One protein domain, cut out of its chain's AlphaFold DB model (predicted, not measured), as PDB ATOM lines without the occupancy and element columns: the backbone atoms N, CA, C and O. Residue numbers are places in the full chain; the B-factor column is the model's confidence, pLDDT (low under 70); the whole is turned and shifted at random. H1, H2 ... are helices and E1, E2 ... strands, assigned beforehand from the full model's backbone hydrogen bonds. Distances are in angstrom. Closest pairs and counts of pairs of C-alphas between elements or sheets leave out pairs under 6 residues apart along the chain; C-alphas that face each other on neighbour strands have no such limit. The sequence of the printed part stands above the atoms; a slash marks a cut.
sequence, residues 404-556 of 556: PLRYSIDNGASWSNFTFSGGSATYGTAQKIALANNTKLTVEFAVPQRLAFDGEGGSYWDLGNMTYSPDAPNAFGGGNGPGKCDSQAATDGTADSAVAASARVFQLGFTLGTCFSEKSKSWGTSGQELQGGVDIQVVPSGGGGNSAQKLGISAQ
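Overview. This is residues 404 to 556 of the 556 residues of an uncharacterized protein of Actinobacteria bacterium (UniProt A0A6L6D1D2). Two sheets stand partly face to face with their strands crossed: the strongly twisted sheet E9, E8, E11, E12 and the smaller sheet E1, E5, E10, with helix H1 over E9. The hairpin E6 and E7 lies toward one end of the long axis, hairpin E2 and E3 lies beyond E1, and the parallel pair E4 and E13 lies toward the other end. The printed part has 153 residues, with strands E1 to E10, then H1, then E11 to E13; both larger sheets are antiparallel. The class is mostly strand, with 68 residues in named elements, under half. The whole is compact, with a radius of gyration of the C-alphas of 16.2 A, yet elongated, spanning 53 by 34 by 28 A.

Along the chain. Begin with E8, residues 466 to 474, the longest strand: from C-alpha 466 at (177.276, 151.783, 191.171) it runs 24.1 A. Beside it find E9, residues 480 to 484, and E11, residues 534 to 540, 19.0 A long, then E12, residues 547 to 551. The second sheet holds E1, residues 404 to 408, from C-alpha 404 at (166.168, 153.348, 202.434), E5, residues 441 to 446, and E10, residues 505 to 510, 16.7 A long. H1 is residues 512 to 518. The short strands are E2, residues 419 to 421; E3, 424 to 426; E4, 433 to 435; E6, 449 to 451; E7, 460 to 462; and E13, 553 to 555, which ends at C-alpha 555 at (163.892, 134.973, 210.514).

Arrangement. Look first at E8 and E11, antiparallel, with N 469 and O 537 at 2.9 A. E8 pairs with E9 farther along, N 481 and O 473 at 2.9 A, and E11 with E12, N 536 and O 549 at 2.8 A. H1 is on this sheet at a height of 8.9 A, over E9 and across the strands; C-alphas 482 and 516 are the closest, 5.4 A apart. Every O i to N i+4 pair in H1 is within hydrogen-bond range. Toward the second sheet, the closest C-alphas of E8 and E10 are those of Tyr 468 and Leu 508, 7.1 A. There N 443 and O 508 of E5 and E10 are 2.9 A apart, and N 408 and O 442 of E1 and E5 2.8 A. E5 runs on into E6 at 30 degrees.

Size, cuts and confidence. The C-alphas of Gly 455 and Thr 525, the two farthest apart, are 53.6 A apart. The printed part has no cut. The links E9 to E10 and H1 to E11 are long. Find pLDDT under 70 at residues 454 to 455 and 541 to 545.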
ATOM      1  N   PRO A 404     167.394 154.124 202.602       93.69
ATOM      2  CA  PRO A 404     166.168 153.348 202.434       93.69
ATOM      3  C   PRO A 404     164.925 154.227 202.571       93.69
ATOM      4  O   PRO A 404     164.782 154.947 203.556       93.69
ATOM      5  N   LEU A 405     164.021 154.150 201.594       94.50
ATOM      6  CA  LEU A 405     162.770 154.913 201.558       94.50
ATOM      7  C   LEU A 405     161.571 154.008 201.839       94.50
ATOM      8  O   LEU A 405     160.709 154.327 202.659       94.50
ATOM      9  N   ARG A 406     161.545 152.835 201.202       96.38
ATOM     10  CA  ARG A 406     160.505 151.819 201.389       96.38
ATOM     11  C   ARG A 406     161.005 150.428 201.017       96.38
ATOM     12  O   ARG A 406     162.002 150.283 200.314       96.38
ATOM     13  N   TYR A 407     160.310 149.399 201.485       97.75
ATOM     14  CA  TYR A 407     160.595 148.007 201.153       97.75
ATOM     15  C   TYR A 407     159.318 147.205 200.882       97.75
ATOM     16  O   TYR A 407     158.232 147.570 201.331       97.75
ATOM     17  N   SER A 408     159.468 146.096 200.169       97.94
ATOM     18  CA  SER A 408     158.421 145.126 199.857       97.94
ATOM     19  C   SER A 408     158.943 143.706 200.084       97.94
ATOM     20  O   SER A 408     160.099 143.409 199.783       97.94
ATOM     21  N   ILE A 409     158.078 142.834 200.600       96.75
ATOM     22  CA  ILE A 409     158.335 141.393 200.788       96.75
ATOM     23  C   ILE A 409     157.429 140.518 199.902       96.75
ATOM     24  O   ILE A 409     157.391 139.299 200.045       96.75
ATOM     25  N   ASP A 410     156.686 141.147 198.992       92.44
ATOM     26  CA  ASP A 410     155.667 140.542 198.130       92.44
ATOM     27  C   ASP A 410     155.876 140.933 196.655       92.44
ATOM     28  O   ASP A 410     154.933 141.178 195.906       92.44
ATOM     29  N   ASN A 411     157.143 140.983 196.227       86.19
ATOM     30  CA  ASN A 411     157.550 141.307 194.852       86.19
ATOM     31  C   ASN A 411     157.048 142.673 194.344       86.19
ATOM     32  O   ASN A 411     156.767 142.834 193.158       86.19
ATOM     33  N   GLY A 412     156.967 143.665 195.228       89.88
ATOM     34  CA  GLY A 412     156.588 145.037 194.896       89.88
ATOM     35  C   GLY A 412     155.081 145.288 194.845       89.88
ATOM     36  O   GLY A 412     154.690 146.394 194.470       89.88
ATOM     37  N   ALA A 413     154.247 144.310 195.218       92.31
ATOM     38  CA  ALA A 413     152.796 144.483 195.258       92.31
ATOM     39  C   ALA A 413     152.364 145.441 196.383       92.31
ATOM     40  O   ALA A 413     151.503 146.294 196.163       92.31
ATOM     41  N   SER A 414     153.014 145.362 197.546       96.12
ATOM     42  CA  SER A 414     152.779 146.238 198.695       96.12
ATOM     43  C   SER A 414     154.094 146.792 199.231       96.12
ATOM     44  O   SER A 414     155.111 146.101 199.286       96.12
ATOM     45  N   TRP A 415     154.067 148.048 199.680       97.62
ATOM     46  CA  TRP A 415     155.248 148.747 200.181       97.62
ATOM     47  C   TRP A 415     155.048 149.233 201.611       97.62
ATOM     48  O   TRP A 415     154.023 149.818 201.952       97.62
ATOM     49  N   SER A 416     156.068 149.017 202.434       97.75
ATOM     50  CA  SER A 416     156.203 149.576 203.775       97.75
ATOM     51  C   SER A 416     157.270 150.662 203.769       97.75
ATOM     52  O   SER A 416     158.343 150.465 203.206       97.75
ATOM     53  N   ASN A 417     157.002 151.798 204.409       95.62
ATOM     54  CA  ASN A 417     157.937 152.924 204.433       95.62
ATOM     55  C   ASN A 417     158.966 152.797 205.562       95.62
ATOM     56  O   ASN A 417     158.690 152.214 206.613       95.62
ATOM     57  N   PHE A 418     160.128 153.411 205.351       93.38
ATOM     58  CA  PHE A 418     161.035 153.795 206.425       93.38
ATOM     59  C   PHE A 418     160.688 155.215 206.871       93.38
ATOM     60  O   PHE A 418     160.633 156.132 206.054       93.38
ATOM     61  N   THR A 419     160.483 155.413 208.172       90.44
ATOM     62  CA  THR A 419     160.218 156.743 208.742       90.44
ATOM     63  C   THR A 419     161.378 157.159 209.630       90.44
ATOM     64  O   THR A 419     161.686 156.462 210.595       90.44
ATOM     65  N   PHE A 420     162.006 158.296 209.332       87.19
ATOM     66  CA  PHE A 420     163.143 158.816 210.093       87.19
ATOM     67  C   PHE A 420     162.692 159.860 211.115       87.19
ATOM     68  O   PHE A 420     162.064 160.857 210.762       87.19
ATOM     69  N   SER A 421     163.034 159.647 212.385       83.44
ATOM     70  CA  SER A 421     162.761 160.591 213.472       83.44
ATOM     71  C   SER A 421     163.704 160.351 214.649       83.44
ATOM     72  O   SER A 421     163.937 159.199 215.017       83.44
ATOM     73  N   GLY A 422     164.207 161.418 215.280       79.94
ATOM     74  CA  GLY A 422     165.014 161.313 216.502       79.94
ATOM     75  C   GLY A 422     166.270 160.452 216.331       79.94
ATOM     76  O   GLY A 422     166.564 159.604 217.166       79.94
ATOM     77  N   GLY A 423     166.969 160.617 215.212       76.81
ATOM     78  CA  GLY A 423     168.249 159.974 214.936       76.81
ATOM     79  C   GLY A 423     168.159 158.522 214.486       76.81
ATOM     80  O   GLY A 423     169.199 157.896 214.327       76.81
ATOM     81  N   SER A 424     166.958 157.973 214.279       81.50
ATOM     82  CA  SER A 424     166.765 156.573 213.892       81.50
ATOM     83  C   SER A 424     165.620 156.398 212.900       81.50
ATOM     84  O   SER A 424     164.779 157.285 212.730       81.50
ATOM     85  N   ALA A 425     165.590 155.239 212.245       88.81
ATOM     86  CA  ALA A 425     164.477 154.840 211.401       88.81
ATOM     87  C   ALA A 425     163.536 153.867 212.115       88.81
ATOM     88  O   ALA A 425     163.969 152.937 212.798       88.81
ATOM     89  N   THR A 426     162.240 154.032 211.876       90.81
ATOM     90  CA  THR A 426     161.194 153.075 212.241       90.81
ATOM     91  C   THR A 426     160.702 152.364 210.989       90.81
ATOM     92  O   THR A 426     160.351 153.007 210.001       90.81
ATOM     93  N   TYR A 427     160.702 151.033 211.037       93.56
ATOM     94  CA  TYR A 427     160.252 150.140 209.974       93.56
ATOM     95  C   TYR A 427     160.025 148.736 210.544       93.56
ATOM     96  O   TYR A 427     160.584 148.385 211.586       93.56
ATOM     97  N   GLY A 428     159.213 147.935 209.854       91.75
ATOM     98  CA  GLY A 428     158.939 146.550 210.244       91.75
ATOM     99  C   GLY A 428     158.460 146.421 211.693       91.75
ATOM    100  O   GLY A 428     157.777 147.301 212.217       91.75
ATOM    101  N   THR A 429     158.829 145.326 212.356       90.75
ATOM    102  CA  THR A 429     158.553 145.118 213.784       90.75
ATOM    103  C   THR A 429     159.851 145.240 214.564       90.75
ATOM    104  O   THR A 429     160.807 144.523 214.289       90.75
ATOM    105  N   ALA A 430     159.899 146.167 215.527       89.06
ATOM    106  CA  ALA A 430     161.111 146.472 216.293       89.06
ATOM    107  C   ALA A 430     162.345 146.718 215.395       89.06
ATOM    108  O   ALA A 430     163.429 146.206 215.676       89.06
ATOM    109  N   GLN A 431     162.155 147.472 214.298       91.75
ATOM    110  CA  GLN A 431     163.204 147.809 213.327       91.75
ATOM    111  C   GLN A 431     163.814 146.581 212.638       91.75
ATOM    112  O   GLN A 431     164.979 146.594 212.242       91.75
ATOM    113  N   LYS A 432     163.028 145.506 212.491       93.25
ATOM    114  CA  LYS A 432     163.398 144.311 211.732       93.25
ATOM    115  C   LYS A 432     162.343 143.975 210.692       93.25
ATOM    116  O   LYS A 432     161.140 144.050 210.955       93.25
ATOM    117  N   ILE A 433     162.814 143.573 209.520       95.56
ATOM    118  CA  ILE A 433     161.986 142.994 208.467       95.56
ATOM    119  C   ILE A 433     161.992 141.478 208.676       95.56
ATOM    120  O   ILE A 433     163.050 140.850 208.612       95.56
ATOM    121  N   ALA A 434     160.821 140.907 208.952       95.38
ATOM    122  CA  ALA A 434     160.650 139.461 209.038       95.38
ATOM    123  C   ALA A 434     160.692 138.854 207.631       95.38
ATOM    124  O   ALA A 434     159.943 139.284 206.754       95.38
ATOM    125  N   LEU A 435     161.574 137.876 207.425       96.31
ATOM    126  CA  LEU A 435     161.758 137.190 206.147       96.31
ATOM    127  C   LEU A 435     161.778 135.674 206.349       96.31
ATOM    128  O   LEU A 435     162.525 135.169 207.191       96.31
ATOM    129  N   ALA A 436     161.035 134.943 205.518       95.81
ATOM    130  CA  ALA A 436     161.279 133.519 205.323       95.81
ATOM    131  C   ALA A 436     162.481 133.327 204.380       95.81
ATOM    132  O   ALA A 436     162.874 134.236 203.640       95.81
ATOM    133  N   ASN A 437     163.073 132.129 204.366       94.50
ATOM    134  CA  ASN A 437     164.272 131.849 203.561       94.50
ATOM    135  C   ASN A 437     164.068 132.036 202.039       94.50
ATOM    136  O   ASN A 437     165.029 132.274 201.309       94.50
ATOM    137  N   ASN A 438     162.831 131.961 201.553       94.88
ATOM    138  CA  ASN A 438     162.461 132.119 200.149       94.88
ATOM    139  C   ASN A 438     161.780 133.467 199.850       94.88
ATOM    140  O   ASN A 438     161.348 133.690 198.719       94.88
ATOM    141  N   THR A 439     161.669 134.362 200.836       96.50
ATOM    142  CA  THR A 439     161.074 135.686 200.644       96.50
ATOM    143  C   THR A 439     162.032 136.587 199.870       96.50
ATOM    144  O   THR A 439     163.169 136.812 200.293       96.50
ATOM    145  N   LYS A 440     161.555 137.158 198.758       95.81
ATOM    146  CA  LYS A 440     162.261 138.226 198.049       95.81
ATOM    147  C   LYS A 440     161.989 139.561 198.739       95.81
ATOM    148  O   LYS A 440     160.871 140.069 198.702       95.81
ATOM    149  N   LEU A 441     163.031 140.142 199.321       96.81
ATOM    150  CA  LEU A 441     163.031 141.507 199.826       96.81
ATOM    151  C   LEU A 441     163.422 142.453 198.688       96.81
ATOM    152  O   LEU A 441     164.480 142.302 198.085       96.81
ATOM    153  N   THR A 442     162.578 143.441 198.407       97.44
ATOM    154  CA  THR A 442     162.904 144.558 197.514       97.44
ATOM    155  C   THR A 442     162.986 145.833 198.331       97.44
ATOM    156  O   THR A 442     162.050 146.146 199.061       97.44
ATOM    157  N   VAL A 443     164.091 146.566 198.227       97.00
ATOM    158  CA  VAL A 443     164.300 147.842 198.921       97.00
ATOM    159  C   VAL A 443     164.483 148.937 197.885       97.00
ATOM    160  O   VAL A 443     165.330 148.816 197.005       97.00
ATOM    161  N   GLU A 444     163.697 150.002 198.007       96.94
ATOM    162  CA  GLU A 444     163.902 151.246 197.273       96.94
ATOM    163  C   GLU A 444     164.640 152.233 198.173       96.94
ATOM    164  O   GLU A 444     164.247 152.458 199.324       96.94
ATOM    165  N   PHE A 445     165.702 152.828 197.646       95.94
ATOM    166  CA  PHE A 445     166.514 153.795 198.363       95.94
ATOM    167  C   PHE A 445     166.931 154.951 197.463       95.94
ATOM    168  O   PHE A 445     167.097 154.780 196.255       95.94
ATOM    169  N   ALA A 446     167.133 156.124 198.063       95.75
ATOM    170  CA  ALA A 446     167.857 157.192 197.396       95.75
ATOM    171  C   ALA A 446     169.341 156.811 197.317       95.75
ATOM    172  O   ALA A 446     169.914 156.305 198.291       95.75
ATOM    173  N   VAL A 447     169.946 157.027 196.152       94.88
ATOM    174  CA  VAL A 447     171.358 156.705 195.903       94.88
ATOM    175  C   VAL A 447     172.280 157.544 196.805       94.88
ATOM    176  O   VAL A 447     171.863 158.599 197.296       94.88
ATOM    177  N   PRO A 448     173.509 157.084 197.095       93.25
ATOM    178  CA  PRO A 448     174.507 157.891 197.789       93.25
ATOM    179  C   PRO A 448     175.015 159.043 196.906       93.25
ATOM    180  O   PRO A 448     174.860 159.051 195.686       93.25
ATOM    181  N   GLN A 449     175.672 160.000 197.548       91.94
ATOM    182  CA  GLN A 449     176.263 161.195 196.974       91.94
ATOM    183  C   GLN A 449     177.761 161.252 197.265       91.94
ATOM    184  O   GLN A 449     178.242 160.856 198.337       91.94
ATOM    185  N   ARG A 450     178.482 161.857 196.325       89.38
ATOM    186  CA  ARG A 450     179.847 162.350 196.516       89.38
ATOM    187  C   ARG A 450     179.876 163.872 196.603       89.38
ATOM    188  O   ARG A 450     178.923 164.548 196.205       89.38
ATOM    189  N   LEU A 451     180.999 164.408 197.078       85.00
ATOM    190  CA  LEU A 451     181.314 165.822 196.874       85.00
ATOM    191  C   LEU A 451     181.373 166.132 195.376       85.00
ATOM    192  O   LEU A 451     181.932 165.356 194.592       85.00
ATOM    193  N   ALA A 452     180.810 167.280 195.004       79.75
ATOM    194  CA  ALA A 452     181.038 167.855 193.691       79.75
ATOM    195  C   ALA A 452     182.536 168.099 193.500       79.75
ATOM    196  O   ALA A 452     183.246 168.534 194.413       79.75
ATOM    197  N   PHE A 453     183.016 167.835 192.299       74.06
ATOM    198  CA  PHE A 453     184.320 168.300 191.896       74.06
ATOM    199  C   PHE A 453     184.274 169.765 191.513       74.06
ATOM    200  O   PHE A 453     183.226 170.296 191.143       74.06
ATOM    201  N   ASP A 454     185.441 170.409 191.483       69.69
ATOM    202  CA  ASP A 454     185.480 171.734 190.889       69.69
ATOM    203  C   ASP A 454     184.985 171.691 189.430       69.69
ATOM    204  O   ASP A 454     185.204 170.711 188.706       69.69
ATOM    205  N   GLY A 455     184.302 172.747 188.999       66.75
ATOM    206  CA  GLY A 455     183.692 172.851 187.672       66.75
ATOM    207  C   GLY A 455     182.344 172.136 187.517       66.75
ATOM    208  O   GLY A 455     181.630 172.427 186.558       66.75
ATOM    209  N   GLU A 456     181.958 171.267 188.452       76.00
ATOM    210  CA  GLU A 456     180.604 170.726 188.510       76.00
ATOM    211  C   GLU A 456     179.641 171.712 189.195       76.00
ATOM    212  O   GLU A 456     180.036 172.551 190.006       76.00
ATOM    213  N   GLY A 457     178.355 171.644 188.843       72.56
ATOM    214  CA  GLY A 457     177.319 172.446 189.493       72.56
ATOM    215  C   GLY A 457     176.903 171.867 190.849       72.56
ATOM    216  O   GLY A 457     176.869 170.653 191.020       72.56
ATOM    217  N   GLY A 458     176.514 172.731 191.789       81.44
ATOM    218  CA  GLY A 458     176.041 172.315 193.116       81.44
ATOM    219  C   GLY A 458     177.157 171.831 194.051       81.44
ATOM    220  O   GLY A 458     178.338 171.955 193.742       81.44
ATOM    221  N   SER A 459     176.771 171.312 195.220       82.56
ATOM    222  CA  SER A 459     177.716 170.826 196.245       82.56
ATOM    223  C   SER A 459     177.881 169.305 196.246       82.56
ATOM    224  O   SER A 459     178.904 168.793 196.698       82.56
ATOM    225  N   TYR A 460     176.871 168.585 195.752       88.94
ATOM    226  CA  TYR A 460     176.764 167.133 195.839       88.94
ATOM    227  C   TYR A 460     176.239 166.556 194.529       88.94
ATOM    228  O   TYR A 460     175.394 167.167 193.867       88.94
ATOM    229  N   TRP A 461     176.731 165.369 194.192       90.19
ATOM    230  CA  TRP A 461     176.336 164.617 193.004       90.19
ATOM    231  C   TRP A 461     175.896 163.220 193.401       90.19
ATOM    232  O   TRP A 461     176.575 162.562 194.188       90.19
ATOM    233  N   ASP A 462     174.766 162.788 192.854       91.62
ATOM    234  CA  ASP A 462     174.260 161.430 192.963       91.62
ATOM    235  C   ASP A 462     175.159 160.474 192.184       91.62
ATOM    236  O   ASP A 462     175.386 160.661 190.986       91.62
ATOM    237  N   LEU A 463     175.625 159.429 192.860       88.19
ATOM    238  CA  LEU A 463     176.597 158.482 192.326       88.19
ATOM    239  C   LEU A 463     175.940 157.410 191.468       88.19
ATOM    240  O   LEU A 463     175.183 156.581 191.972       88.19
ATOM    241  N   GLY A 464     176.188 157.470 190.167       85.69
ATOM    242  CA  GLY A 464     175.760 156.531 189.138       85.69
ATOM    243  C   GLY A 464     176.762 155.405 188.884       85.69
ATOM    244  O   GLY A 464     177.840 155.383 189.471       85.69
ATOM    245  N   ASN A 465     176.398 154.444 188.031       84.19
ATOM    246  CA  ASN A 465     177.240 153.295 187.652       84.19
ATOM    247  C   ASN A 465     177.768 152.484 188.852       84.19
ATOM    248  O   ASN A 465     178.828 151.854 188.821       84.19
ATOM    249  N   MET A 466     176.977 152.476 189.926       87.25
ATOM    250  CA  MET A 466     177.276 151.783 191.171       87.25
ATOM    251  C   MET A 466     176.604 150.412 191.208       87.25
ATOM    252  O   MET A 466     175.434 150.264 190.856       87.25
ATOM    253  N   THR A 467     177.328 149.411 191.698       90.81
ATOM    254  CA  THR A 467     176.815 148.066 191.957       90.81
ATOM    255  C   THR A 467     176.416 147.922 193.420       90.81
ATOM    256  O   THR A 467     177.208 148.152 194.333       90.81
ATOM    257  N   TYR A 468     175.177 147.500 193.638       92.88
ATOM    258  CA  TYR A 468     174.583 147.284 194.946       92.88
ATOM    259  C   TYR A 468     174.419 145.793 195.205       92.88
ATOM    260  O   TYR A 468     173.914 145.063 194.356       92.88
ATOM    261  N   SER A 469     174.807 145.333 196.390       93.31
ATOM    262  CA  SER A 469     174.719 143.924 196.773       93.31
ATOM    263  C   SER A 469     174.334 143.765 198.243       93.31
ATOM    264  O   SER A 469     174.808 144.551 199.069       93.31
ATOM    265  N   PRO A 470     173.557 142.732 198.603       93.69
ATOM    266  CA  PRO A 470     173.359 142.376 199.998       93.69
ATOM    267  C   PRO A 470     174.613 141.694 200.562       93.69
ATOM    268  O   PRO A 470     175.164 140.787 199.939       93.69
ATOM    269  N   ASP A 471     175.044 142.100 201.754       92.00
ATOM    270  CA  ASP A 471     176.131 141.462 202.505       92.00
ATOM    271  C   ASP A 471     175.681 141.150 203.938       92.00
ATOM    272  O   ASP A 471     175.311 142.037 204.706       92.00
ATOM    273  N   ALA A 472     175.679 139.867 204.296       92.38
ATOM    274  CA  ALA A 472     175.341 139.394 205.635       92.38
ATOM    275  C   ALA A 472     176.593 138.793 206.297       92.38
ATOM    276  O   ALA A 472     176.800 137.575 206.242       92.38
ATOM    277  N   PRO A 473     177.446 139.618 206.938       89.19
ATOM    278  CA  PRO A 473     178.710 139.151 207.505       89.19
ATOM    279  C   PRO A 473     178.516 138.189 208.685       89.19
ATOM    280  O   PRO A 473     179.353 137.314 208.909       89.19
ATOM    281  N   ASN A 474     177.397 138.298 209.410       92.75
ATOM    282  CA  ASN A 474     177.074 137.425 210.538       92.75
ATOM    283  C   ASN A 474     175.820 136.585 210.259       92.75
ATOM    284  O   ASN A 474     174.997 136.937 209.416       92.75
ATOM    285  N   ALA A 475     175.677 135.465 210.966       93.56
ATOM    286  CA  ALA A 475     174.529 134.571 210.857       93.56
ATOM    287  C   ALA A 475     173.395 134.950 211.828       93.56
ATOM    288  O   ALA A 475     173.552 135.780 212.732       93.56
ATOM    289  N   PHE A 476     172.234 134.317 211.649       93.50
ATOM    290  CA  PHE A 476     171.139 134.385 212.616       93.50
ATOM    291  C   PHE A 476     171.565 133.774 213.953       93.50
ATOM    292  O   PHE A 476     172.152 132.694 213.981       93.50
ATOM    293  N   GLY A 477     171.304 134.473 215.059       87.69
ATOM    294  CA  GLY A 477     171.744 134.035 216.392       87.69
ATOM    295  C   GLY A 477     173.260 134.133 216.641       87.69
ATOM    296  O   GLY A 477     173.707 133.851 217.751       87.69
ATOM    297  N   GLY A 478     174.033 134.586 215.649       89.44
ATOM    298  CA  GLY A 478     175.458 134.895 215.747       89.44
ATOM    299  C   GLY A 478     176.398 133.923 215.029       89.44
ATOM    300  O   GLY A 478     175.997 132.882 214.516       89.44
ATOM    301  N   GLY A 479     177.678 134.299 214.966       90.81
ATOM    302  CA  GLY A 479     178.708 133.595 214.191       90.81
ATOM    303  C   GLY A 479     178.803 134.074 212.738       90.81
ATOM    304  O   GLY A 479     178.164 135.049 212.353       90.81
ATOM    305  N   ASN A 480     179.616 133.394 211.923       92.06
ATOM    306  CA  ASN A 480     179.933 133.836 210.559       92.06
ATOM    307  C   ASN A 480     178.771 133.585 209.589       92.06
ATOM    308  O   ASN A 480     178.416 132.425 209.334       92.06
ATOM    309  N   GLY A 481     178.251 134.660 209.002       91.81
ATOM    310  CA  GLY A 481     177.191 134.643 207.996       91.81
ATOM    311  C   GLY A 481     177.670 134.181 206.617       91.81
ATOM    312  O   GLY A 481     178.804 133.709 206.473       91.81
ATOM    313  N   PRO A 482     176.804 134.263 205.594       92.69
ATOM    314  CA  PRO A 482     177.173 133.948 204.212       92.69
ATOM    315  C   PRO A 482     178.101 134.998 203.576       92.69
ATOM    316  O   PRO A 482     178.714 134.710 202.549       92.69
ATOM    317  N   GLY A 483     178.239 136.180 204.187       91.44
ATOM    318  CA  GLY A 483     178.976 137.309 203.632       91.44
ATOM    319  C   GLY A 483     178.250 137.931 202.441       91.44
ATOM    320  O   GLY A 483     177.015 137.936 202.385       91.44
ATOM    321  N   LYS A 484     179.031 138.443 201.487       90.44
ATOM    322  CA  LYS A 484     178.535 139.130 200.296       90.44
ATOM    323  C   LYS A 484     177.818 138.171 199.341       90.44
ATOM    324  O   LYS A 484     178.330 137.105 198.990       90.44
ATOM    325  N   CYS A 485     176.636 138.581 198.898       90.81
ATOM    326  CA  CYS A 485     175.752 137.826 198.017       90.81
ATOM    327  C   CYS A 485     175.848 138.346 196.574       90.81
ATOM    328  O   CYS A 485     174.871 138.853 196.022       90.81
ATOM    329  N   ASP A 486     177.035 138.240 195.968       85.19
ATOM    330  CA  ASP A 486     177.338 138.813 194.643       85.19
ATOM    331  C   ASP A 486     176.422 138.296 193.518       85.19
ATOM    332  O   ASP A 486     176.128 139.034 192.581       85.19
ATOM    333  N   SER A 487     175.905 137.064 193.631       89.25
ATOM    334  CA  SER A 487     174.946 136.473 192.679       89.25
ATOM    335  C   SER A 487     173.624 137.245 192.582       89.25
ATOM    336  O   SER A 487     172.864 137.048 191.637       89.25
ATOM    337  N   GLN A 488     173.350 138.117 193.551       93.12
ATOM    338  CA  GLN A 488     172.128 138.913 193.657       93.12
ATOM    339  C   GLN A 488     172.416 140.421 193.644       93.12
ATOM    340  O   GLN A 488     171.592 141.215 194.101       93.12
ATOM    341  N   ALA A 489     173.597 140.814 193.161       92.94
ATOM    342  CA  ALA A 489     173.945 142.210 192.963       92.94
ATOM    343  C   ALA A 489     173.201 142.815 191.759       92.94
ATOM    344  O   ALA A 489     172.832 142.112 190.817       92.94
ATOM    345  N   ALA A 490     173.008 144.132 191.779       93.00
ATOM    346  CA  ALA A 490     172.432 144.888 190.673       93.00
ATOM    347  C   ALA A 490     173.157 146.225 190.498       93.00
ATOM    348  O   ALA A 490     173.517 146.869 191.483       93.00
ATOM    349  N   THR A 491     173.345 146.650 189.251       91.12
ATOM    350  CA  THR A 491     174.071 147.879 188.906       91.12
ATOM    351  C   THR A 491     173.102 148.967 188.452       91.12
ATOM    352  O   THR A 491     172.243 148.724 187.604       91.12
ATOM    353  N   ASP A 492     173.240 150.167 189.014       90.06
ATOM    354  CA  ASP A 492     172.587 151.381 188.518       90.06
ATOM    355  C   ASP A 492     173.312 151.849 187.257       90.06
ATOM    356  O   ASP A 492     174.372 152.441 187.369       90.06
ATOM    357  N   GLY A 493     172.768 151.590 186.068       83.62
ATOM    358  CA  GLY A 493     173.373 152.020 184.797       83.62
ATOM    359  C   GLY A 493     173.192 153.506 184.463       83.62
ATOM    360  O   GLY A 493     173.389 153.903 183.316       83.62
ATOM    361  N   THR A 494     172.724 154.320 185.412       85.19
ATOM    362  CA  THR A 494     172.584 155.770 185.236       85.19
ATOM    363  C   THR A 494     173.919 156.450 185.512       85.19
ATOM    364  O   THR A 494     174.601 156.078 186.460       85.19
ATOM    365  N   ALA A 495     174.267 157.479 184.739       82.75
ATOM    366  CA  ALA A 495     175.443 158.303 185.001       82.75
ATOM    367  C   ALA A 495     175.288 159.171 186.266       82.75
ATOM    368  O   ALA A 495     174.179 159.401 186.764       82.75
ATOM    369  N   ASP A 496     176.412 159.692 186.758       84.81
ATOM    370  CA  ASP A 496     176.437 160.704 187.812       84.81
ATOM    371  C   ASP A 496     175.573 161.920 187.441       84.81
ATOM    372  O   ASP A 496     175.546 162.379 186.295       84.81
ATOM    373  N   SER A 497     174.875 162.482 188.427       87.00
ATOM    374  CA  SER A 497     174.007 163.644 188.215       87.00
ATOM    375  C   SER A 497     174.027 164.591 189.407       87.00
ATOM    376  O   SER A 497     174.075 164.143 190.549       87.00
ATOM    377  N   ALA A 498     173.936 165.900 189.168       90.19
ATOM    378  CA  ALA A 498     173.796 166.870 190.252       90.19
ATOM    379  C   ALA A 498     172.546 166.562 191.092       90.19
ATOM    380  O   ALA A 498     171.494 166.226 190.539       90.19
ATOM    381  N   VAL A 499     172.654 166.713 192.416       92.19
ATOM    382  CA  VAL A 499     171.513 166.535 193.325       92.19
ATOM    383  C   VAL A 499     170.381 167.491 192.941       92.19
ATOM    384  O   VAL A 499     170.587 168.701 192.803       92.19
ATOM    385  N   ALA A 500     169.178 166.942 192.781       90.81
ATOM    386  CA  ALA A 500     167.987 167.677 192.363       90.81
ATOM    387  C   ALA A 500     166.996 167.878 193.525       90.81
ATOM    388  O   ALA A 500     167.246 167.505 194.665       90.81
ATOM    389  N   ALA A 501     165.835 168.476 193.248       89.12
ATOM    390  CA  ALA A 501     164.769 168.602 194.248       89.12
ATOM    391  C   ALA A 501     164.088 167.257 194.571       89.12
ATOM    392  O   ALA A 501     163.492 167.099 195.633       89.12
ATOM    393  N   SER A 502     164.143 166.297 193.645       91.56
ATOM    394  CA  SER A 502     163.586 164.955 193.810       91.56
ATOM    395  C   SER A 502     164.707 163.931 193.862       91.56
ATOM    396  O   SER A 502     165.659 164.024 193.092       91.56
ATOM    397  N   ALA A 503     164.565 162.954 194.759       94.12
ATOM    398  CA  ALA A 503     165.557 161.910 194.946       94.12
ATOM    399  C   ALA A 503     165.717 161.051 193.691       94.12
ATOM    400  O   ALA A 503     164.729 160.548 193.148       94.12
ATOM    401  N   ARG A 504     166.967 160.815 193.283       95.12
ATOM    402  CA  ARG A 504     167.287 159.711 192.380       95.12
ATOM    403  C   ARG A 504     167.253 158.411 193.177       95.12
ATOM    404  O   ARG A 504     167.944 158.275 194.189       95.12
ATOM    405  N   VAL A 505     166.417 157.474 192.744       96.06
ATOM    406  CA  VAL A 505     166.155 156.227 193.472       96.06
ATOM    407  C   VAL A 505     166.626 155.012 192.693       96.06
ATOM    408  O   VAL A 505     166.559 154.985 191.467       96.06
ATOM    409  N   PHE A 506     167.050 153.988 193.426       96.44
ATOM    410  CA  PHE A 506     167.356 152.669 192.890       96.44
ATOM    411  C   PHE A 506     166.626 151.596 193.704       96.44
ATOM    412  O   PHE A 506     166.345 151.779 194.892       96.44
ATOM    413  N   GLN A 507     166.292 150.480 193.053       95.75
ATOM    414  CA  GLN A 507     165.618 149.347 193.678       95.75
ATOM    415  C   GLN A 507     166.510 148.110 193.623       95.75
ATOM    416  O   GLN A 507     166.868 147.642 192.546       95.75
ATOM    417  N   LEU A 508     166.812 147.543 194.790       96.12
ATOM    418  CA  LEU A 508     167.536 146.280 194.911       96.12
ATOM    419  C   LEU A 508     166.583 145.195 195.411       96.12
ATOM    420  O   LEU A 508     166.029 145.309 196.506       96.12
ATOM    421  N   GLY A 509     166.402 144.138 194.620       95.50
ATOM    422  CA  GLY A 509     165.590 142.976 194.979       95.50
ATOM    423  C   GLY A 509     166.439 141.723 195.158       95.50
ATOM    424  O   GLY A 509     167.106 141.314 194.215       95.50
ATOM    425  N   PHE A 510     166.363 141.076 196.321       95.56
ATOM    426  CA  PHE A 510     167.152 139.887 196.650       95.56
ATOM    427  C   PHE A 510     166.407 138.919 197.581       95.56
ATOM    428  O   PHE A 510     165.550 139.304 198.371       95.56
ATOM    429  N   THR A 511     166.757 137.639 197.501       96.12
ATOM    430  CA  THR A 511     166.294 136.549 198.366       96.12
ATOM    431  C   THR A 511     167.459 136.069 199.226       96.12
ATOM    432  O   THR A 511     168.299 135.273 198.793       96.12
ATOM    433  N   LEU A 512     167.525 136.548 200.469       94.06
ATOM    434  CA  LEU A 512     168.679 136.313 201.341       94.06
ATOM    435  C   LEU A 512     168.920 134.817 201.618       94.06
ATOM    436  O   LEU A 512     170.069 134.383 201.654       94.06
ATOM    437  N   GLY A 513     167.871 133.997 201.741       95.00
ATOM    438  CA  GLY A 513     168.048 132.565 202.004       95.00
ATOM    439  C   GLY A 513     168.667 131.778 200.844       95.00
ATOM    440  O   GLY A 513     169.291 130.744 201.089       95.00
ATOM    441  N   THR A 514     168.610 132.292 199.607       94.94
ATOM    442  CA  THR A 514     169.378 131.722 198.481       94.94
ATOM    443  C   THR A 514     170.877 131.859 198.744       94.94
ATOM    444  O   THR A 514     171.607 130.878 198.660       94.94
ATOM    445  N   CYS A 515     171.320 133.035 199.195       93.56
ATOM    446  CA  CYS A 515     172.721 133.288 199.534       93.56
ATOM    447  C   CYS A 515     173.205 132.432 200.717       93.56
ATOM    448  O   CYS A 515     174.297 131.869 200.678       93.56
ATOM    449  N   PHE A 516     172.370 132.263 201.750       95.00
ATOM    450  CA  PHE A 516     172.662 131.334 202.847       95.00
ATOM    451  C   PHE A 516     172.856 129.903 202.337       95.00
ATOM    452  O   PHE A 516     173.853 129.264 202.670       95.00
ATOM    453  N   SER A 517     171.953 129.427 201.481       94.31
ATOM    454  CA  SER A 517     172.018 128.074 200.919       94.31
ATOM    455  C   SER A 517     173.266 127.875 200.050       94.31
ATOM    456  O   SER A 517     174.009 126.917 200.255       94.31
ATOM    457  N   GLU A 518     173.556 128.812 199.141       94.00
ATOM    458  CA  GLU A 518     174.740 128.792 198.265       94.00
ATOM    459  C   GLU A 518     176.056 128.756 199.055       94.00
ATOM    460  O   GLU A 518     177.006 128.075 198.670       94.00
ATOM    461  N   LYS A 519     176.113 129.460 200.189       93.56
ATOM    462  CA  LYS A 519     177.297 129.527 201.058       93.56
ATOM    463  C   LYS A 519     177.299 128.461 202.156       93.56
ATOM    464  O   LYS A 519     178.132 128.528 203.062       93.56
ATOM    465  N   SER A 520     176.397 127.476 202.082       94.62
ATOM    466  CA  SER A 520     176.264 126.389 203.063       94.62
ATOM    467  C   SER A 520     176.098 126.898 204.503       94.62
ATOM    468  O   SER A 520     176.732 126.409 205.440       94.62
ATOM    469  N   LYS A 521     175.260 127.923 204.680       95.06
ATOM    470  CA  LYS A 521     174.903 128.521 205.968       95.06
ATOM    471  C   LYS A 521     173.456 128.213 206.315       95.06
ATOM    472  O   LYS A 521     172.572 128.258 205.464       95.06
ATOM    473  N   SER A 522     173.212 127.950 207.592       93.12
ATOM    474  CA  SER A 522     171.864 127.709 208.098       93.12
ATOM    475  C   SER A 522     171.067 129.005 208.164       93.12
ATOM    476  O   SER A 522     171.556 130.022 208.660       93.12
ATOM    477  N   TRP A 523     169.819 128.947 207.704       95.88
ATOM    478  CA  TRP A 523     168.835 129.979 208.010       95.88
ATOM    479  C   TRP A 523     168.485 129.962 209.507       95.88
ATOM    480  O   TRP A 523     168.628 128.929 210.165       95.88
ATOM    481  N   GLY A 524     168.038 131.099 210.041       93.81
ATOM    482  CA  GLY A 524     167.605 131.206 211.435       93.81
ATOM    483  C   GLY A 524     166.263 130.529 211.699       93.81
ATOM    484  O   GLY A 524     165.469 130.299 210.789       93.81
ATOM    485  N   THR A 525     165.980 130.236 212.965       94.75
ATOM    486  CA  THR A 525     164.633 129.844 213.407       94.75
ATOM    487  C   THR A 525     163.755 131.079 213.599       94.75
ATOM    488  O   THR A 525     164.276 132.134 213.957       94.75
ATOM    489  N   SER A 526     162.431 130.947 213.450       95.31
ATOM    490  CA  SER A 526     161.468 132.048 213.635       95.31
ATOM    491  C   SER A 526     161.772 132.904 214.874       95.31
ATOM    492  O   SER A 526     161.925 132.386 215.983       95.31
ATOM    493  N   GLY A 527     161.845 134.219 214.681       90.81
ATOM    494  CA  GLY A 527     162.143 135.211 215.714       90.81
ATOM    495  C   GLY A 527     163.633 135.448 215.981       90.81
ATOM    496  O   GLY A 527     163.965 136.424 216.651       90.81
ATOM    497  N   GLN A 528     164.544 134.622 215.453       95.06
ATOM    498  CA  GLN A 528     165.977 134.897 215.559       95.06
ATOM    499  C   GLN A 528     166.373 136.093 214.697       95.06
ATOM    500  O   GLN A 528     165.940 136.240 213.554       95.06
ATOM    501  N   GLU A 529     167.244 136.934 215.242       93.81
ATOM    502  CA  GLU A 529     167.755 138.121 214.565       93.81
ATOM    503  C   GLU A 529     169.030 137.799 213.787       93.81
ATOM    504  O   GLU A 529     169.897 137.054 214.260       93.81
ATOM    505  N   LEU A 530     169.157 138.390 212.599       93.00
ATOM    506  CA  LEU A 530     170.413 138.407 211.863       93.00
ATOM    507  C   LEU A 530     171.372 139.358 212.580       93.00
ATOM    508  O   LEU A 530     171.134 140.569 212.616       93.00
ATOM    509  N   GLN A 531     172.440 138.830 213.181       90.19
ATOM    510  CA  GLN A 531     173.285 139.629 214.064       90.19
ATOM    511  C   GLN A 531     173.947 140.788 213.301       90.19
ATOM    512  O   GLN A 531     174.749 140.594 212.395       90.19
ATOM    513  N   GLY A 532     173.630 142.028 213.672       84.56
ATOM    514  CA  GLY A 532     174.165 143.208 212.981       84.56
ATOM    515  C   GLY A 532     173.574 143.467 211.587       84.56
ATOM    516  O   GLY A 532     174.083 144.348 210.890       84.56
ATOM    517  N   GLY A 533     172.505 142.751 211.215       89.44
ATOM    518  CA  GLY A 533     171.712 142.981 210.010       89.44
ATOM    519  C   GLY A 533     172.364 142.539 208.698       89.44
ATOM    520  O   GLY A 533     173.376 141.842 208.682       89.44
ATOM    521  N   VAL A 534     171.745 142.964 207.596       91.44
ATOM    522  CA  VAL A 534     172.275 142.864 206.231       91.44
ATOM    523  C   VAL A 534     172.700 144.251 205.761       91.44
ATOM    524  O   VAL A 534     171.962 145.220 205.922       91.44
ATOM    525  N   ASP A 535     173.892 144.364 205.197       89.88
ATOM    526  CA  ASP A 535     174.390 145.581 204.574       89.88
ATOM    527  C   ASP A 535     173.839 145.651 203.133       89.88
ATOM    528  O   ASP A 535     174.020 144.718 202.353       89.88
ATOM    529  N   ILE A 536     173.190 146.755 202.748       91.38
ATOM    530  CA  ILE A 536     173.120 147.168 201.341       91.38
ATOM    531  C   ILE A 536     174.469 147.803 201.045       91.38
ATOM    532  O   ILE A 536     174.694 148.975 201.360       91.38
ATOM    533  N   GLN A 537     175.384 147.002 200.516       89.94
ATOM    534  CA  GLN A 537     176.706 147.455 200.132       89.94
ATOM    535  C   GLN A 537     176.638 148.073 198.741       89.94
ATOM    536  O   GLN A 537     176.049 147.489 197.837       89.94
ATOM    537  N   VAL A 538     177.257 149.236 198.580       89.62
ATOM    538  CA  VAL A 538     177.449 149.906 197.300       89.62
ATOM    539  C   VAL A 538     178.939 149.978 197.004       89.62
ATOM    540  O   VAL A 538     179.735 150.416 197.837       89.62
ATOM    541  N   VAL A 539     179.306 149.503 195.824       85.94
ATOM    542  CA  VAL A 539     180.662 149.549 195.287       85.94
ATOM    543  C   VAL A 539     180.586 150.093 193.868       85.94
ATOM    544  O   VAL A 539     179.633 149.780 193.152       85.94
ATOM    545  N   PRO A 540     181.550 150.897 193.429       76.81
ATOM    546  CA  PRO A 540     181.641 151.256 192.035       76.81
ATOM    547  C   PRO A 540     182.089 150.028 191.231       76.81
ATOM    548  O   PRO A 540     182.549 149.032 191.795       76.81
ATOM    549  N   SER A 541     181.871 150.058 189.919       66.81
ATOM    550  CA  SER A 541     182.200 148.921 189.054       66.81
ATOM    551  C   SER A 541     183.719 148.731 188.857       66.81
ATOM    552  O   SER A 541     184.159 147.604 188.631       66.81
ATOM    553  N   GLY A 542     184.513 149.797 189.012       63.59
ATOM    554  CA  GLY A 542     185.976 149.778 189.018       63.59
ATOM    555  C   GLY A 542     186.585 149.591 190.418       63.59
ATOM    556  O   GLY A 542     185.912 149.247 191.389       63.59
ATOM    557  N   GLY A 543     187.895 149.826 190.549       57.06
ATOM    558  CA  GLY A 543     188.676 149.588 191.781       57.06
ATOM    559  C   GLY A 543     188.450 150.579 192.939       57.06
ATOM    560  O   GLY A 543     189.346 150.762 193.760       57.06
ATOM    561  N   GLY A 544     187.308 151.270 192.969       61.50
ATOM    562  CA  GLY A 544     187.027 152.370 193.893       61.50
ATOM    563  C   GLY A 544     186.472 151.958 195.265       61.50
ATOM    564  O   GLY A 544     186.300 150.783 195.591       61.50
ATOM    565  N   GLY A 545     186.201 152.970 196.092       66.19
ATOM    566  CA  GLY A 545     185.775 152.807 197.486       66.19
ATOM    567  C   GLY A 545     184.320 152.404 197.656       66.19
ATOM    568  O   GLY A 545     183.577 152.334 196.692       66.19
ATOM    569  N   ASN A 546     183.892 152.109 198.879       76.56
ATOM    570  CA  ASN A 546     182.554 151.586 199.132       76.56
ATOM    571  C   ASN A 546     181.777 152.377 200.183       76.56
ATOM    572  O   ASN A 546     182.328 153.043 201.062       76.56
ATOM    573  N   SER A 547     180.458 152.260 200.107       82.44
ATOM    574  CA  SER A 547     179.569 152.638 201.196       82.44
ATOM    575  C   SER A 547     178.647 151.472 201.522       82.44
ATOM    576  O   SER A 547     178.508 150.525 200.746       82.44
ATOM    577  N   ALA A 548     178.050 151.478 202.705       84.88
ATOM    578  CA  ALA A 548     177.052 150.482 203.049       84.88
ATOM    579  C   ALA A 548     176.031 151.035 204.032       84.88
ATOM    580  O   ALA A 548     176.365 151.857 204.890       84.88
ATOM    581  N   GLN A 549     174.807 150.516 203.937       86.88
ATOM    582  CA  GLN A 549     173.753 150.779 204.904       86.88
ATOM    583  C   GLN A 549     173.169 149.485 205.477       86.88
ATOM    584  O   GLN A 549     172.671 148.638 204.744       86.88
ATOM    585  N   LYS A 550     173.178 149.367 206.807       87.88
ATOM    586  CA  LYS A 550     172.618 148.240 207.567       87.88
ATOM    587  C   LYS A 550     171.098 148.221 207.605       87.88
ATOM    588  O   LYS A 550     170.502 149.221 207.982       87.88
ATOM    589  N   LEU A 551     170.492 147.064 207.364       90.75
ATOM    590  CA  LEU A 551     169.073 146.770 207.567       90.75
ATOM    591  C   LEU A 551     168.889 145.629 208.574       90.75
ATOM    592  O   LEU A 551     169.546 144.594 208.487       90.75
ATOM    593  N   GLY A 552     167.975 145.807 209.525       92.50
ATOM    594  CA  GLY A 552     167.610 144.785 210.500       92.50
ATOM    595  C   GLY A 552     166.705 143.723 209.882       92.50
ATOM    596  O   GLY A 552     165.692 144.055 209.266       92.50
ATOM    597  N   ILE A 553     167.052 142.449 210.081       94.44
ATOM    598  CA  ILE A 553     166.316 141.287 209.566       94.44
ATOM    599  C   ILE A 553     166.058 140.303 210.710       94.44
ATOM    600  O   ILE A 553     166.951 140.042 211.520       94.44
ATOM    601  N   SER A 554     164.859 139.726 210.747       95.75
ATOM    602  CA  SER A 554     164.526 138.573 211.588       95.75
ATOM    603  C   SER A 554     164.056 137.399 210.730       95.75
ATOM    604  O   SER A 554     163.434 137.585 209.684       95.75
ATOM    605  N   ALA A 555     164.375 136.182 211.162       95.75
ATOM    606  CA  ALA A 555     163.892 134.973 210.514       95.75
ATOM    607  C   ALA A 555     162.400 134.778 210.820       95.75
ATOM    608  O   ALA A 555     161.968 134.977 211.961       95.75
ATOM    609  N   GLN A 556     161.639 134.386 209.800       92.06
ATOM    610  CA  GLN A 556     160.242 133.964 209.890       92.06
ATOM    611  C   GLN A 556     160.117 132.459 209.670       92.06
ATOM    612  O   GLN A 556     160.822 131.934 208.775       92.06
TER     613      GLN A 556